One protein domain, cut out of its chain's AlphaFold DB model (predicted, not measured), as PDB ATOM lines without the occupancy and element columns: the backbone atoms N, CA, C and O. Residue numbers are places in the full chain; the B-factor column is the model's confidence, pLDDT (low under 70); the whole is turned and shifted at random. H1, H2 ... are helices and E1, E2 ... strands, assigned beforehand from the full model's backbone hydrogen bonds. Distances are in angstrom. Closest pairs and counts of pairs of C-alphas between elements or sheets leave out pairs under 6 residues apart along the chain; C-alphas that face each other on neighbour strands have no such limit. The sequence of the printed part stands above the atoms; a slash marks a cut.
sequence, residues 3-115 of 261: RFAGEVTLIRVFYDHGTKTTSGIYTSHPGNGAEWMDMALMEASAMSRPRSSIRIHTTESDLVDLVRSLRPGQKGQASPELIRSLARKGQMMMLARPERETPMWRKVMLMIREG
ATOM      1  N   ARG A   3     -26.600  17.031 283.063       48.56
ATOM      2  CA  ARG A   3     -25.873  18.288 282.907       48.56
ATOM      3  C   ARG A   3     -26.549  19.107 281.813       48.56
ATOM      4  O   ARG A   3     -26.597  18.672 280.671       48.56
ATOM      5  N   PHE A   4     -27.080  20.277 282.149       50.31
ATOM      6  CA  PHE A   4     -27.692  21.180 281.171       50.31
ATOM      7  C   PHE A   4     -27.129  22.585 281.357       50.31
ATOM      8  O   PHE A   4     -27.018  23.053 282.483       50.31
ATOM      9  N   ALA A   5     -26.701  23.228 280.266       50.59
ATOM     10  CA  ALA A   5     -26.089  24.564 280.287       50.59
ATOM     11  C   ALA A   5     -24.912  24.740 281.281       50.59
ATOM     12  O   ALA A   5     -24.640  25.842 281.742       50.59
ATOM     13  N   GLY A   6     -24.192  23.658 281.603       56.50
ATOM     14  CA  GLY A   6     -23.094  23.690 282.574       56.50
ATOM     15  C   GLY A   6     -23.520  23.469 284.027       56.50
ATOM     16  O   GLY A   6     -22.654  23.474 284.890       56.50
ATOM     17  N   GLU A   7     -24.794  23.198 284.315       59.00
ATOM     18  CA  GLU A   7     -25.289  22.856 285.653       59.00
ATOM     19  C   GLU A   7     -25.576  21.359 285.781       59.00
ATOM     20  O   GLU A   7     -26.203  20.758 284.913       59.00
ATOM     21  N   VAL A   8     -25.136  20.751 286.880       64.56
ATOM     22  CA  VAL A   8     -25.415  19.366 287.263       64.56
ATOM     23  C   VAL A   8     -26.626  19.343 288.176       64.56
ATOM     24  O   VAL A   8     -26.631  19.957 289.238       64.56
ATOM     25  N   THR A   9     -27.639  18.580 287.780       64.44
ATOM     26  CA  THR A   9     -28.880  18.425 288.543       64.44
ATOM     27  C   THR A   9     -28.928  17.076 289.248       64.44
ATOM     28  O   THR A   9     -29.034  16.029 288.604       64.44
ATOM     29  N   LEU A  10     -28.901  17.070 290.578       66.56
ATOM     30  CA  LEU A  10     -29.098  15.889 291.407       66.56
ATOM     31  C   LEU A  10     -30.556  15.802 291.874       66.56
ATOM     32  O   LEU A  10     -31.102  16.747 292.427       66.56
ATOM     33  N   ILE A  11     -31.164  14.627 291.710       63.88
ATOM     34  CA  ILE A  11     -32.443  14.295 292.339       63.88
ATOM     35  C   ILE A  11     -32.187  13.122 293.269       63.88
ATOM     36  O   ILE A  11     -31.659  12.092 292.846       63.88
ATOM     37  N   ARG A  12     -32.555  13.285 294.529       64.44
ATOM     38  CA  ARG A  12     -32.549  12.247 295.549       64.44
ATOM     39  C   ARG A  12     -33.966  11.764 295.739       64.44
ATOM     40  O   ARG A  12     -34.884  12.572 295.732       64.44
ATOM     41  N   VAL A  13     -34.119  10.469 295.944       61.75
ATOM     42  CA  VAL A  13     -35.377   9.866 296.356       61.75
ATOM     43  C   VAL A  13     -35.044   8.923 297.501       61.75
ATOM     44  O   VAL A  13     -34.258   7.993 297.329       61.75
ATOM     45  N   PHE A  14     -35.592   9.184 298.679       61.47
ATOM     46  CA  PHE A  14     -35.442   8.342 299.855       61.47
ATOM     47  C   PHE A  14     -36.753   7.624 300.103       61.47
ATOM     48  O   PHE A  14     -37.794   8.267 300.123       61.47
ATOM     49  N   TYR A  15     -36.696   6.317 300.329       58.47
ATOM     50  CA  TYR A  15     -37.829   5.575 300.861       58.47
ATOM     51  C   TYR A  15     -37.558   5.243 302.328       58.47
ATOM     52  O   TYR A  15     -36.566   4.579 302.641       58.47
ATOM     53  N   ASP A  16     -38.402   5.725 303.231       56.53
ATOM     54  CA  ASP A  16     -38.366   5.368 304.639       56.53
ATOM     55  C   ASP A  16     -39.353   4.223 304.890       56.53
ATOM     56  O   ASP A  16     -40.568   4.415 304.910       56.53
ATOM     57  N   HIS A  17     -38.820   3.015 305.079       54.69
ATOM     58  CA  HIS A  17     -39.620   1.812 305.324       54.69
ATOM     59  C   HIS A  17     -40.434   1.873 306.624       54.69
ATOM     60  O   HIS A  17     -41.472   1.224 306.704       54.69
ATOM     61  N   GLY A  18     -39.977   2.624 307.635       52.12
ATOM     62  CA  GLY A  18     -40.664   2.714 308.926       52.12
ATOM     63  C   GLY A  18     -41.946   3.534 308.834       52.12
ATOM     64  O   GLY A  18     -42.947   3.194 309.452       52.12
ATOM     65  N   THR A  19     -41.924   4.581 308.012       52.53
ATOM     66  CA  THR A  19     -43.077   5.469 307.789       52.53
ATOM     67  C   THR A  19     -43.788   5.215 306.455       52.53
ATOM     68  O   THR A  19     -44.798   5.849 306.174       52.53
ATOM     69  N   LYS A  20     -43.281   4.284 305.632       54.72
ATOM     70  CA  LYS A  20     -43.692   4.043 304.234       54.72
ATOM     71  C   LYS A  20     -43.669   5.315 303.373       54.72
ATOM     72  O   LYS A  20     -44.488   5.465 302.466       54.72
ATOM     73  N   THR A  21     -42.730   6.221 303.636       51.56
ATOM     74  CA  THR A  21     -42.671   7.530 302.972       51.56
ATOM     75  C   THR A  21     -41.634   7.556 301.868       51.56
ATOM     76  O   THR A  21     -40.557   6.986 302.010       51.56
ATOM     77  N   THR A  22     -41.932   8.262 300.778       57.47
ATOM     78  CA  THR A  22     -40.952   8.550 299.725       57.47
ATOM     79  C   THR A  22     -40.661  10.044 299.687       57.47
ATOM     80  O   THR A  22     -41.568  10.784 299.333       57.47
ATOM     81  N   SER A  23     -39.435  10.492 299.987       54.47
ATOM     82  CA  SER A  23     -39.032  11.904 299.931       54.47
ATOM     83  C   SER A  23     -38.050  12.213 298.802       54.47
ATOM     84  O   SER A  23     -37.042  11.537 298.620       54.47
ATOM     85  N   GLY A  24     -38.359  13.253 298.027       55.22
ATOM     86  CA  GLY A  24     -37.497  13.792 296.977       55.22
ATOM     87  C   GLY A  24     -36.569  14.889 297.490       55.22
ATOM     88  O   GLY A  24     -36.966  15.643 298.370       55.22
ATOM     89  N   ILE A  25     -35.366  15.036 296.936       61.31
ATOM     90  CA  ILE A  25     -34.623  16.303 297.004       61.31
ATOM     91  C   ILE A  25     -34.004  16.602 295.646       61.31
ATOM     92  O   ILE A  25     -33.132  15.871 295.188       61.31
ATOM     93  N   TYR A  26     -34.421  17.705 295.041       61.47
ATOM     94  CA  TYR A  26     -33.761  18.324 293.896       61.47
ATOM     95  C   TYR A  26     -32.625  19.234 294.389       61.47
ATOM     96  O   TYR A  26     -32.804  19.920 295.387       61.47
ATOM     97  N   THR A  27     -31.469  19.224 293.733       61.00
ATOM     98  CA  THR A  27     -30.390  20.206 293.920       61.00
ATOM     99  C   THR A  27     -29.673  20.421 292.586       61.00
ATOM    100  O   THR A  27     -29.377  19.444 291.899       61.00
ATOM    101  N   SER A  28     -29.377  21.669 292.212       59.22
ATOM    102  CA  SER A  28     -28.560  21.999 291.034       59.22
ATOM    103  C   SER A  28     -27.268  22.708 291.443       59.22
ATOM    104  O   SER A  28     -27.275  23.574 292.314       59.22
ATOM    105  N   HIS A  29     -26.152  22.328 290.819       61.31
ATOM    106  CA  HIS A  29     -24.824  22.889 291.079       61.31
ATOM    107  C   HIS A  29     -24.109  23.228 289.769       61.31
ATOM    108  O   HIS A  29     -24.289  22.510 288.787       61.31
ATOM    109  N   PRO A  30     -23.241  24.254 289.726       57.66
ATOM    110  CA  PRO A  30     -22.370  24.483 288.579       57.66
ATOM    111  C   PRO A  30     -21.451  23.271 288.358       57.66
ATOM    112  O   PRO A  30     -20.605  22.948 289.188       57.66
ATOM    113  N   GLY A  31     -21.612  22.585 287.233       58.97
ATOM    114  CA  GLY A  31     -20.757  21.492 286.781       58.97
ATOM    115  C   GLY A  31     -19.664  22.002 285.861       58.97
ATOM    116  O   GLY A  31     -19.705  21.746 284.655       58.97
ATOM    117  N   ASN A  32     -18.699  22.730 286.416       59.25
ATOM    118  CA  ASN A  32     -17.551  23.235 285.668       59.25
ATOM    119  C   ASN A  32     -16.316  22.358 285.931       59.25
ATOM    120  O   ASN A  32     -16.018  22.037 287.078       59.25
ATOM    121  N   GLY A  33     -15.587  21.988 284.872       64.75
ATOM    122  CA  GLY A  33     -14.341  21.207 284.949       64.75
ATOM    123  C   GLY A  33     -14.488  19.713 284.630       64.75
ATOM    124  O   GLY A  33     -15.583  19.229 284.359       64.75
ATOM    125  N   ALA A  34     -13.364  18.988 284.625       67.12
ATOM    126  CA  ALA A  34     -13.303  17.555 284.304       67.12
ATOM    127  C   ALA A  34     -13.796  16.644 285.450       67.12
ATOM    128  O   ALA A  34     -14.212  15.516 285.205       67.12
ATOM    129  N   GLU A  35     -13.800  17.143 286.690       75.19
ATOM    130  CA  GLU A  35     -14.085  16.366 287.913       75.19
ATOM    131  C   GLU A  35     -15.552  16.426 288.363       75.19
ATOM    132  O   GLU A  35     -15.917  15.908 289.420       75.19
ATOM    133  N   TRP A  36     -16.425  17.049 287.568       77.56
ATOM    134  CA  TRP A  36     -17.820  17.281 287.952       77.56
ATOM    135  C   TRP A  36     -18.566  15.981 288.301       77.56
ATOM    136  O   TRP A  36     -19.427  15.987 289.178       77.56
ATOM    137  N   MET A  37     -18.224  14.867 287.643       81.38
ATOM    138  CA  MET A  37     -18.841  13.556 287.870       81.38
ATOM    139  C   MET A  37     -18.504  12.999 289.255       81.38
ATOM    140  O   MET A  37     -19.409  12.599 289.988       81.38
ATOM    141  N   ASP A  38     -17.223  13.008 289.631       82.38
ATOM    142  CA  ASP A  38     -16.770  12.557 290.950       82.38
ATOM    143  C   ASP A  38     -17.351  13.441 292.053       82.38
ATOM    144  O   ASP A  38     -17.868  12.921 293.041       82.38
ATOM    145  N   MET A  39     -17.355  14.764 291.857       79.25
ATOM    146  CA  MET A  39     -17.966  15.708 292.795       79.25
ATOM    147  C   MET A  39     -19.452  15.402 293.001       79.25
ATOM    148  O   MET A  39     -19.912  15.297 294.138       79.25
ATOM    149  N   ALA A  40     -20.202  15.188 291.920       77.00
ATOM    150  CA  ALA A  40     -21.634  14.931 291.998       77.00
ATOM    151  C   ALA A  40     -21.958  13.568 292.645       77.00
ATOM    152  O   ALA A  40     -22.929  13.451 293.399       77.00
ATOM    153  N   LEU A  41     -21.142  12.535 292.404       84.94
ATOM    154  CA  LEU A  41     -21.266  11.244 293.093       84.94
ATOM    155  C   LEU A  41     -20.862  11.350 294.571       84.94
ATOM    156  O   LEU A  41     -21.550  10.803 295.437       84.94
ATOM    157  N   MET A  42     -19.795  12.084 294.885       86.00
ATOM    158  CA  MET A  42     -19.381  12.365 296.261       86.00
ATOM    159  C   MET A  42     -20.473  13.089 297.035       86.00
ATOM    160  O   MET A  42     -20.781  12.703 298.162       86.00
ATOM    161  N   GLU A  43     -21.117  14.073 296.418       78.94
ATOM    162  CA  GLU A  43     -22.247  14.789 296.997       78.94
ATOM    163  C   GLU A  43     -23.445  13.853 297.223       78.94
ATOM    164  O   GLU A  43     -24.008  13.798 298.319       78.94
ATOM    165  N   ALA A  44     -23.786  13.022 296.231       77.38
ATOM    166  CA  ALA A  44     -24.847  12.022 296.362       77.38
ATOM    167  C   ALA A  44     -24.587  11.042 297.525       77.38
ATOM    168  O   ALA A  44     -25.506  10.714 298.282       77.38
ATOM    169  N   SER A  45     -23.336  10.609 297.709       83.56
ATOM    170  CA  SER A  45     -22.888   9.788 298.844       83.56
ATOM    171  C   SER A  45     -22.956  10.545 300.175       83.56
ATOM    172  O   SER A  45     -23.495  10.044 301.173       83.56
ATOM    173  N   ALA A  46     -22.455  11.786 300.206       80.06
ATOM    174  CA  ALA A  46     -22.445  12.655 301.380       80.06
ATOM    175  C   ALA A  46     -23.858  12.852 301.939       80.06
ATOM    176  O   ALA A  46     -24.063  12.721 303.147       80.06
ATOM    177  N   MET A  47     -24.823  13.050 301.048       68.75
ATOM    178  CA  MET A  47     -26.213  13.347 301.377       68.75
ATOM    179  C   MET A  47     -27.100  12.115 301.580       68.75
ATOM    180  O   MET A  47     -28.276  12.257 301.914       68.75
ATOM    181  N   SER A  48     -26.565  10.910 301.382       72.56
ATOM    182  CA  SER A  48     -27.293   9.658 301.589       72.56
ATOM    183  C   SER A  48     -27.062   9.083 302.990       72.56
ATOM    184  O   SER A  48     -25.975   9.226 303.567       72.56
ATOM    185  N   ARG A  49     -28.077   8.388 303.533       72.94
ATOM    186  CA  ARG A  49     -27.968   7.653 304.808       72.94
ATOM    187  C   ARG A  49     -26.889   6.556 304.703       72.94
ATOM    188  O   ARG A  49     -26.694   6.005 303.620       72.94
ATOM    189  N   PRO A  50     -26.176   6.211 305.790       81.06
ATOM    190  CA  PRO A  50     -25.287   5.050 305.797       81.06
ATOM    191  C   PRO A  50     -26.029   3.758 305.428       81.06
ATOM    192  O   PRO A  50     -27.226   3.637 305.688       81.06
ATOM    193  N   ARG A  51     -25.315   2.782 304.856       81.88
ATOM    194  CA  ARG A  51     -25.832   1.464 304.441       81.88
ATOM    195  C   ARG A  51     -26.971   1.507 303.411       81.88
ATOM    196  O   ARG A  51     -27.765   0.575 303.336       81.88
ATOM    197  N   SER A  52     -27.068   2.576 302.620       78.38
ATOM    198  CA  SER A  52     -28.091   2.725 301.583       78.38
ATOM    199  C   SER A  52     -27.597   2.327 300.186       78.38
ATOM    200  O   SER A  52     -26.405   2.391 299.869       78.38
ATOM    201  N   SER A  53     -28.544   1.959 299.319       81.00
ATOM    202  CA  SER A  53     -28.327   1.887 297.873       81.00
ATOM    203  C   SER A  53     -28.666   3.229 297.223       81.00
ATOM    204  O   SER A  53     -29.789   3.714 297.367       81.00
ATOM    205  N   ILE A  54     -27.729   3.798 296.474       80.94
ATOM    206  CA  ILE A  54     -27.871   5.064 295.755       80.94
ATOM    207  C   ILE A  54     -28.090   4.743 294.274       80.94
ATOM    208  O   ILE A  54     -27.202   4.223 293.596       80.94
ATOM    209  N   ARG A  55     -29.291   5.036 293.770       78.06
ATOM    210  CA  ARG A  55     -29.650   4.823 292.363       78.06
ATOM    211  C   ARG A  55     -29.386   6.095 291.563       78.06
ATOM    212  O   ARG A  55     -29.978   7.135 291.830       78.06
ATOM    213  N   ILE A  56     -28.489   6.009 290.588       78.56
ATOM    214  CA  ILE A  56     -28.082   7.131 289.744       78.56
ATOM    215  C   ILE A  56     -28.884   7.094 288.444       78.56
ATOM    216  O   ILE A  56     -28.726   6.189 287.626       78.56
ATOM    217  N   HIS A  57     -29.736   8.098 288.257       73.31
ATOM    218  CA  HIS A  57     -30.372   8.397 286.978       73.31
ATOM    219  C   HIS A  57     -29.473   9.334 286.190       73.31
ATOM    220  O   HIS A  57     -29.159  10.414 286.688       73.31
ATOM    221  N   THR A  58     -29.075   8.965 284.980       73.25
ATOM    222  CA  THR A  58     -28.310   9.867 284.123       73.25
ATOM    223  C   THR A  58     -28.494   9.558 282.646       73.25
ATOM    224  O   THR A  58     -28.797   8.423 282.282       73.25
ATOM    225  N   THR A  59     -28.335  10.589 281.820       69.81
ATOM    226  CA  THR A  59     -28.247  10.507 280.358       69.81
ATOM    227  C   THR A  59     -26.802  10.555 279.859       69.81
ATOM    228  O   THR A  59     -26.577  10.346 278.674       69.81
ATOM    229  N   GLU A  60     -25.833  10.818 280.741       74.69
ATOM    230  CA  GLU A  60     -24.419  10.990 280.393       74.69
ATOM    231  C   GLU A  60     -23.707   9.632 280.345       74.69
ATOM    232  O   GLU A  60     -23.666   8.911 281.349       74.69
ATOM    233  N   SER A  61     -23.127   9.283 279.193       79.56
ATOM    234  CA  SER A  61     -22.388   8.025 278.991       79.56
ATOM    235  C   SER A  61     -21.209   7.879 279.949       79.56
ATOM    236  O   SER A  61     -20.993   6.815 280.523       79.56
ATOM    237  N   ASP A  62     -20.493   8.970 280.187       81.88
ATOM    238  CA  ASP A  62     -19.260   8.949 280.969       81.88
ATOM    239  C   ASP A  62     -19.564   8.665 282.448       81.88
ATOM    240  O   ASP A  62     -18.871   7.894 283.114       81.88
ATOM    241  N   LEU A  63     -20.685   9.197 282.949       80.69
ATOM    242  CA  LEU A  63     -21.163   8.917 284.301       80.69
ATOM    243  C   LEU A  63     -21.707   7.486 284.424       80.69
ATOM    244  O   LEU A  63     -21.557   6.852 285.471       80.69
ATOM    245  N   VAL A  64     -22.321   6.954 283.359       84.06
ATOM    246  CA  VAL A  64     -22.730   5.543 283.284       84.06
ATOM    247  C   VAL A  64     -21.528   4.625 283.481       84.06
ATOM    248  O   VAL A  64     -21.589   3.698 284.299       84.06
ATOM    249  N   ASP A  65     -20.438   4.896 282.773       85.75
ATOM    250  CA  ASP A  65     -19.223   4.092 282.845       85.75
ATOM    251  C   ASP A  65     -18.515   4.261 284.192       85.75
ATOM    252  O   ASP A  65     -18.135   3.260 284.812       85.75
ATOM    253  N   LEU A  66     -18.470   5.483 284.730       86.81
ATOM    254  CA  LEU A  66     -17.945   5.754 286.067       86.81
ATOM    255  C   LEU A  66     -18.679   4.945 287.149       86.81
ATOM    256  O   LEU A  66     -18.039   4.254 287.944       86.81
ATOM    257  N   VAL A  67     -20.018   4.955 287.153       87.88
ATOM    258  CA  VAL A  67     -20.826   4.205 288.134       87.88
ATOM    259  C   VAL A  67     -20.662   2.693 287.968       87.88
ATOM    260  O   VAL A  67     -20.641   1.961 288.959       87.88
ATOM    261  N   ARG A  68     -20.528   2.186 286.736       86.75
ATOM    262  CA  ARG A  68     -20.234   0.760 286.496       86.75
ATOM    263  C   ARG A  68     -18.874   0.362 287.059       86.75
ATOM    264  O   ARG A  68     -18.755  -0.724 287.624       86.75
ATOM    265  N   SER A  69     -17.904   1.264 286.964       86.81
ATOM    266  CA  SER A  69     -16.538   1.058 287.428       86.81
ATOM    267  C   SER A  69     -16.398   0.971 288.956       86.81
ATOM    268  O   SER A  69     -15.432   0.399 289.451       86.81
ATOM    269  N   LEU A  70     -17.396   1.457 289.710       85.81
ATOM    270  CA  LEU A  70     -17.475   1.336 291.173       85.81
ATOM    271  C   LEU A  70     -17.836  -0.080 291.658       85.81
ATOM    272  O   LEU A  70     -17.876  -0.330 292.865       85.81
ATOM    273  N   ARG A  71     -18.142  -1.018 290.752       78.62
ATOM    274  CA  ARG A  71     -18.487  -2.395 291.126       78.62
ATOM    275  C   ARG A  71     -17.253  -3.175 291.597       78.62
ATOM    276  O   ARG A  71     -16.183  -3.035 291.004       78.62
ATOM    277  N   PRO A  72     -17.400  -4.061 292.602       70.25
ATOM    278  CA  PRO A  72     -16.299  -4.895 293.072       70.25
ATOM    279  C   PRO A  72     -15.648  -5.678 291.924       70.25
ATOM    280  O   PRO A  72     -16.342  -6.312 291.129       70.25
ATOM    281  N   GLY A  73     -14.316  -5.639 291.846       67.12
ATOM    282  CA  GLY A  73     -13.539  -6.388 290.852       67.12
ATOM    283  C   GLY A  73     -13.365  -5.704 289.493       67.12
ATOM    284  O   GLY A  73     -12.670  -6.254 288.641       67.12
ATOM    285  N   GLN A  74     -13.930  -4.513 289.275       69.62
ATOM    286  CA  GLN A  74     -13.634  -3.723 288.079       69.62
ATOM    287  C   GLN A  74     -12.471  -2.758 288.333       69.62
ATOM    288  O   GLN A  74     -12.418  -2.077 289.356       69.62
ATOM    289  N   LYS A  75     -11.520  -2.692 287.391       65.88
ATOM    290  CA  LYS A  75     -10.546  -1.596 287.349       65.88
ATOM    291  C   LYS A  75     -11.272  -0.375 286.803       65.88
ATOM    292  O   LYS A  75     -11.680  -0.385 285.645       65.88
ATOM    293  N   GLY A  76     -11.476   0.623 287.653       66.75
ATOM    294  CA  GLY A  76     -12.297   1.780 287.333       66.75
ATOM    295  C   GLY A  76     -11.554   3.104 287.332       66.75
ATOM    296  O   GLY A  76     -10.479   3.224 287.911       66.75
ATOM    297  N   GLN A  77     -12.171   4.090 286.683       73.19
ATOM    298  CA  GLN A  77     -11.734   5.489 286.656       73.19
ATOM    299  C   GLN A  77     -12.173   6.272 287.906       73.19
ATOM    300  O   GLN A  77     -11.818   7.436 288.044       73.19
ATOM    301  N   ALA A  78     -12.942   5.654 288.808       79.94
ATOM    302  CA  ALA A  78     -13.448   6.317 290.002       79.94
ATOM    303  C   ALA A  78     -12.338   6.782 290.943       79.94
ATOM    304  O   ALA A  78     -11.394   6.041 291.240       79.94
ATOM    305  N   SER A  79     -12.504   7.995 291.471       85.75
ATOM    306  CA  SER A  79     -11.560   8.549 292.430       85.75
ATOM    307  C   SER A  79     -11.422   7.652 293.679       85.75
ATOM    308  O   SER A  79     -12.413   7.130 294.211       85.75
ATOM    309  N   PRO A  80     -10.200   7.492 294.228       87.06
ATOM    310  CA  PRO A  80      -9.992   6.754 295.476       87.06
ATOM    311  C   PRO A  80     -10.787   7.331 296.651       87.06
ATOM    312  O   PRO A  80     -11.116   6.617 297.599       87.06
ATOM    313  N   GLU A  81     -11.084   8.630 296.613       88.88
ATOM    314  CA  GLU A  81     -11.869   9.308 297.635       88.88
ATOM    315  C   GLU A  81     -13.336   8.873 297.624       88.88
ATOM    316  O   GLU A  81     -13.860   8.523 298.685       88.88
ATOM    317  N   LEU A  82     -13.963   8.789 296.446       87.94
ATOM    318  CA  LEU A  82     -15.324   8.281 296.298       87.94
ATOM    319  C   LEU A  82     -15.452   6.845 296.802       87.94
ATOM    320  O   LEU A  82     -16.341   6.544 297.603       87.94
ATOM    321  N   ILE A  83     -14.513   5.978 296.414       89.75
ATOM    322  CA  ILE A  83     -14.478   4.578 296.860       89.75
ATOM    323  C   ILE A  83     -14.374   4.504 298.391       89.75
ATOM    324  O   ILE A  83     -15.151   3.793 299.032       89.75
ATOM    325  N   ARG A  84     -13.462   5.275 299.001       89.81
ATOM    326  CA  ARG A  84     -13.316   5.336 300.466       89.81
ATOM    327  C   ARG A  84     -14.570   5.872 301.151       89.81
ATOM    328  O   ARG A  84     -14.962   5.343 302.190       89.81
ATOM    329  N   SER A  85     -15.199   6.905 300.592       88.88
ATOM    330  CA  SER A  85     -16.414   7.509 301.146       88.88
ATOM    331  C   SER A  85     -17.570   6.508 301.179       88.88
ATOM    332  O   SER A  85     -18.189   6.314 302.231       88.88
ATOM    333  N   LEU A  86     -17.800   5.805 300.063       90.25
ATOM    334  CA  LEU A  86     -18.815   4.756 299.947       90.25
ATOM    335  C   LEU A  86     -18.542   3.595 300.906       90.25
ATOM    336  O   LEU A  86     -19.438   3.207 301.657       90.25
ATOM    337  N   ALA A  87     -17.303   3.094 300.946       89.38
ATOM    338  CA  ALA A  87     -16.910   2.001 301.832       89.38
ATOM    339  C   ALA A  87     -17.099   2.366 303.312       89.38
ATOM    340  O   ALA A  87     -17.712   1.609 304.063       89.38
ATOM    341  N   ARG A  88     -16.661   3.565 303.724       92.12
ATOM    342  CA  ARG A  88     -16.818   4.070 305.099       92.12
ATOM    343  C   ARG A  88     -18.285   4.136 305.528       92.12
ATOM    344  O   ARG A  88     -18.594   3.862 306.683       92.12
ATOM    345  N   LYS A  89     -19.187   4.506 304.617       89.25
ATOM    346  CA  LYS A  89     -20.631   4.577 304.889       89.25
ATOM    347  C   LYS A  89     -21.368   3.259 304.628       89.25
ATOM    348  O   LYS A  89     -22.562   3.190 304.914       89.25
ATOM    349  N   GLY A  90     -20.706   2.232 304.093       86.94
ATOM    350  CA  GLY A  90     -21.338   0.984 303.652       86.94
ATOM    351  C   GLY A  90     -22.354   1.178 302.521       86.94
ATOM    352  O   GLY A  90     -23.340   0.452 302.458       86.94
ATOM    353  N   GLN A  91     -22.174   2.197 301.684       87.88
ATOM    354  CA  GLN A  91     -23.100   2.544 300.606       87.88
ATOM    355  C   GLN A  91     -22.721   1.858 299.296       87.88
ATOM    356  O   GLN A  91     -21.552   1.571 299.043       87.88
ATOM    357  N   MET A  92     -23.710   1.661 298.425       87.94
ATOM    358  CA  MET A  92     -23.494   1.162 297.065       87.94
ATOM    359  C   MET A  92     -24.146   2.089 296.048       87.94
ATOM    360  O   MET A  92     -25.282   2.511 296.244       87.94
ATOM    361  N   MET A  93     -23.453   2.364 294.944       87.88
ATOM    362  CA  MET A  93     -24.000   3.111 293.813       87.88
ATOM    363  C   MET A  93     -24.352   2.172 292.667       87.88
ATOM    364  O   MET A  93     -23.604   1.252 292.340       87.88
ATOM    365  N   MET A  94     -25.500   2.408 292.041       87.00
ATOM    366  CA  MET A  94     -25.942   1.638 290.886       87.00
ATOM    367  C   MET A  94     -26.710   2.508 289.906       87.00
ATOM    368  O   MET A  94     -27.376   3.460 290.301       87.00
ATOM    369  N   LEU A  95     -26.660   2.155 288.625       82.88
ATOM    370  CA  LEU A  95     -27.491   2.809 287.624       82.88
ATOM    371  C   LEU A  95     -28.951   2.448 287.840       82.88
ATOM    372  O   LEU A  95     -29.302   1.277 288.019       82.88
ATOM    373  N   ALA A  96     -29.782   3.478 287.835       77.12
ATOM    374  CA  ALA A  96     -31.207   3.327 287.980       77.12
ATOM    375  C   ALA A  96     -31.842   2.809 286.684       77.12
ATOM    376  O   ALA A  96     -31.321   3.010 285.586       77.12
ATOM    377  N   ARG A  97     -32.983   2.136 286.823       72.38
ATOM    378  CA  ARG A  97     -33.756   1.583 285.709       72.38
ATOM    379  C   ARG A  97     -35.085   2.326 285.634       72.38
ATOM    380  O   ARG A  97     -35.912   2.087 286.514       72.38
ATOM    381  N   PRO A  98     -35.298   3.228 284.658       64.12
ATOM    382  CA  PRO A  98     -36.495   4.071 284.593       64.12
ATOM    383  C   PRO A  98     -37.813   3.290 284.698       64.12
ATOM    384  O   PRO A  98     -38.755   3.738 285.345       64.12
ATOM    385  N   GLU A  99     -37.862   2.089 284.123       64.00
ATOM    386  CA  GLU A  99     -39.008   1.180 284.153       64.00
ATOM    387  C   GLU A  99     -39.348   0.643 285.553       64.00
ATOM    388  O   GLU A  99     -40.487   0.254 285.800       64.00
ATOM    389  N   ARG A 100     -38.385   0.647 286.481       67.56
ATOM    390  CA  ARG A 100     -38.581   0.248 287.884       67.56
ATOM    391  C   ARG A 100     -38.942   1.414 288.793       67.56
ATOM    392  O   ARG A 100     -39.292   1.182 289.947       67.56
ATOM    393  N   GLU A 101     -38.860   2.643 288.295       66.69
ATOM    394  CA  GLU A 101     -39.260   3.813 289.065       66.69
ATOM    395  C   GLU A 101     -40.765   4.030 288.996       66.69
ATOM    396  O   GLU A 101     -41.428   3.653 288.022       66.69
ATOM    397  N   THR A 102     -41.306   4.673 290.026       65.38
ATOM    398  CA  THR A 102     -42.726   5.018 290.068       65.38
ATOM    399  C   THR A 102     -43.066   6.002 288.934       65.38
ATOM    400  O   THR A 102     -42.212   6.800 288.529       65.38
ATOM    401  N   PRO A 103     -44.302   5.980 288.397       68.25
ATOM    402  CA  PRO A 103     -44.715   6.876 287.311       68.25
ATOM    403  C   PRO A 103     -44.441   8.361 287.593       68.25
ATOM    404  O   PRO A 103     -44.062   9.108 286.693       68.25
ATOM    405  N   MET A 104     -44.552   8.768 288.858       68.38
ATOM    406  CA  MET A 104     -44.234  10.118 289.314       68.38
ATOM    407  C   MET A 104     -42.770  10.495 289.047       68.38
ATOM    408  O   MET A 104     -42.504  11.527 288.434       68.38
ATOM    409  N   TRP A 105     -41.811   9.648 289.438       69.69
ATOM    410  CA  TRP A 105     -40.388   9.928 289.219       69.69
ATOM    411  C   TRP A 105     -40.011   9.902 287.740       69.69
ATOM    412  O   TRP A 105     -39.166  10.686 287.312       69.69
ATOM    413  N   ARG A 106     -40.687   9.075 286.931       71.25
ATOM    414  CA  ARG A 106     -40.556   9.120 285.464       71.25
ATOM    415  C   ARG A 106     -40.966  10.472 284.897       71.25
ATOM    416  O   ARG A 106     -40.239  11.012 284.069       71.25
ATOM    417  N   LYS A 107     -42.076  11.040 285.378       72.44
ATOM    418  CA  LYS A 107     -42.534  12.369 284.962       72.44
ATOM    419  C   LYS A 107     -41.536  13.462 285.350       72.44
ATOM    420  O   LYS A 107     -41.158  14.254 284.496       72.44
ATOM    421  N   VAL A 108     -41.032  13.453 286.588       71.06
ATOM    422  CA  VAL A 108     -39.992  14.402 287.041       71.06
ATOM    423  C   VAL A 108     -38.739  14.320 286.160       71.06
ATOM    424  O   VAL A 108     -38.219  15.340 285.714       71.06
ATOM    425  N   MET A 109     -38.263  13.105 285.867       70.62
ATOM    426  CA  MET A 109     -37.104  12.897 284.993       70.62
ATOM    427  C   MET A 109     -37.331  13.428 283.572       70.62
ATOM    428  O   MET A 109     -36.419  14.022 282.996       70.62
ATOM    429  N   LEU A 110     -38.528  13.223 283.014       74.31
ATOM    430  CA  LEU A 110     -38.895  13.733 281.692       74.31
ATOM    431  C   LEU A 110     -38.870  15.265 281.664       74.31
ATOM    432  O   LEU A 110     -38.227  15.843 280.795       74.31
ATOM    433  N   MET A 111     -39.473  15.913 282.661       72.88
ATOM    434  CA  MET A 111     -39.519  17.375 282.742       72.88
ATOM    435  C   MET A 111     -38.131  18.009 282.849       72.88
ATOM    436  O   MET A 111     -37.868  19.051 282.258       72.88
ATOM    437  N   ILE A 112     -37.206  17.368 283.567       68.56
ATOM    438  CA  ILE A 112     -35.816  17.834 283.646       68.56
ATOM    439  C   ILE A 112     -35.114  17.693 282.299       68.56
ATOM    440  O   ILE A 112     -34.420  18.613 281.875       68.56
ATOM    441  N   ARG A 113     -35.312  16.564 281.610       67.31
ATOM    442  CA  ARG A 113     -34.765  16.355 280.264       67.31
ATOM    443  C   ARG A 113     -35.285  17.402 279.277       67.31
ATOM    444  O   ARG A 113     -34.538  17.828 278.403       67.31
ATOM    445  N   GLU A 114     -36.546  17.795 279.410       76.06
ATOM    446  CA  GLU A 114     -37.203  18.786 278.555       76.06
ATOM    447  C   GLU A 114     -36.936  20.238 278.988       76.06
ATOM    448  O   GLU A 114     -37.337  21.162 278.286       76.06
ATOM    449  N   GLY A 115     -36.269  20.464 280.126       69.75
ATOM    450  CA  GLY A 115     -36.042  21.806 280.674       69.75
ATOM    451  C   GLY A 115     -37.318  22.495 281.178       69.75
ATOM    452  O   GLY A 115     -37.337  23.710 281.344       69.75
TER     453      GLY A 115
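This is residues 3 to 115 of the 261 residues of an uncharacterized protein of Deinococcus wulumuqiensis (UniProt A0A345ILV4). A long hairpin of two strands, E1 and E2, runs along one side of a body in which the helices H1, H2 and H3 pack round the short parallel strands E3 and E4. H1 sits between E1 and H3, while H4 lies off to one side, near E1 and touching no helix. The printed part has 113 residues, with four named helices and four named strands in the order E1 E2 H1 E3 H2 H3 E4 H4; the class is mixed, helices and strands. It is compact, with a radius of gyration of the C-alphas of 14.0 A and spans of 38 by 35 by 23 A.

E1, residues 7 to 16, and E2, residues 21 to 30, form an antiparallel hairpin; N 8 and O 29, 2.7 A apart, are within hydrogen-bond range. H1, residues 36 to 46, comes closest to E1 at the C-alphas of Val 8 and Ala 40, 7.5 A. E3, residues 53 to 56, H2, residues 61 to 69, H3, residues 80 to 89, and E4, residues 92 to 95, make a strand-helix-strand unit, two parallel neighbour strands joined through helices, with a right-handed crossover. N 54 and O 92 are 2.8 A apart. H1 and H3 touch, closest at C-alphas Met 42 and Leu 82, 5.8 A, at a shallow tilt of 16 degrees, the same way. H2 comes closest to E4 at C-alphas Val 67 and Met 94, 6.4 A. H4, residues 103 to 113, and E1 are near each other. In H1, H2, H3 and H4 every O i to N i+4 pair is within hydrogen-bond range.

E1 begins at C-alpha 7 (-25.289, 22.856, 285.653) and is 28.9 A long; E2 is 30.1 A. H4, 15.4 A, ends at C-alpha 113 (-34.765, 16.355, 280.264).

The C-alphas of Gly 18 and Gly 33, the two farthest apart, are 40.1 A apart. The printed part has no cut and no long link. Mean pLDDT of the printed part is 72.7; residues 3 to 34 are among those under 70.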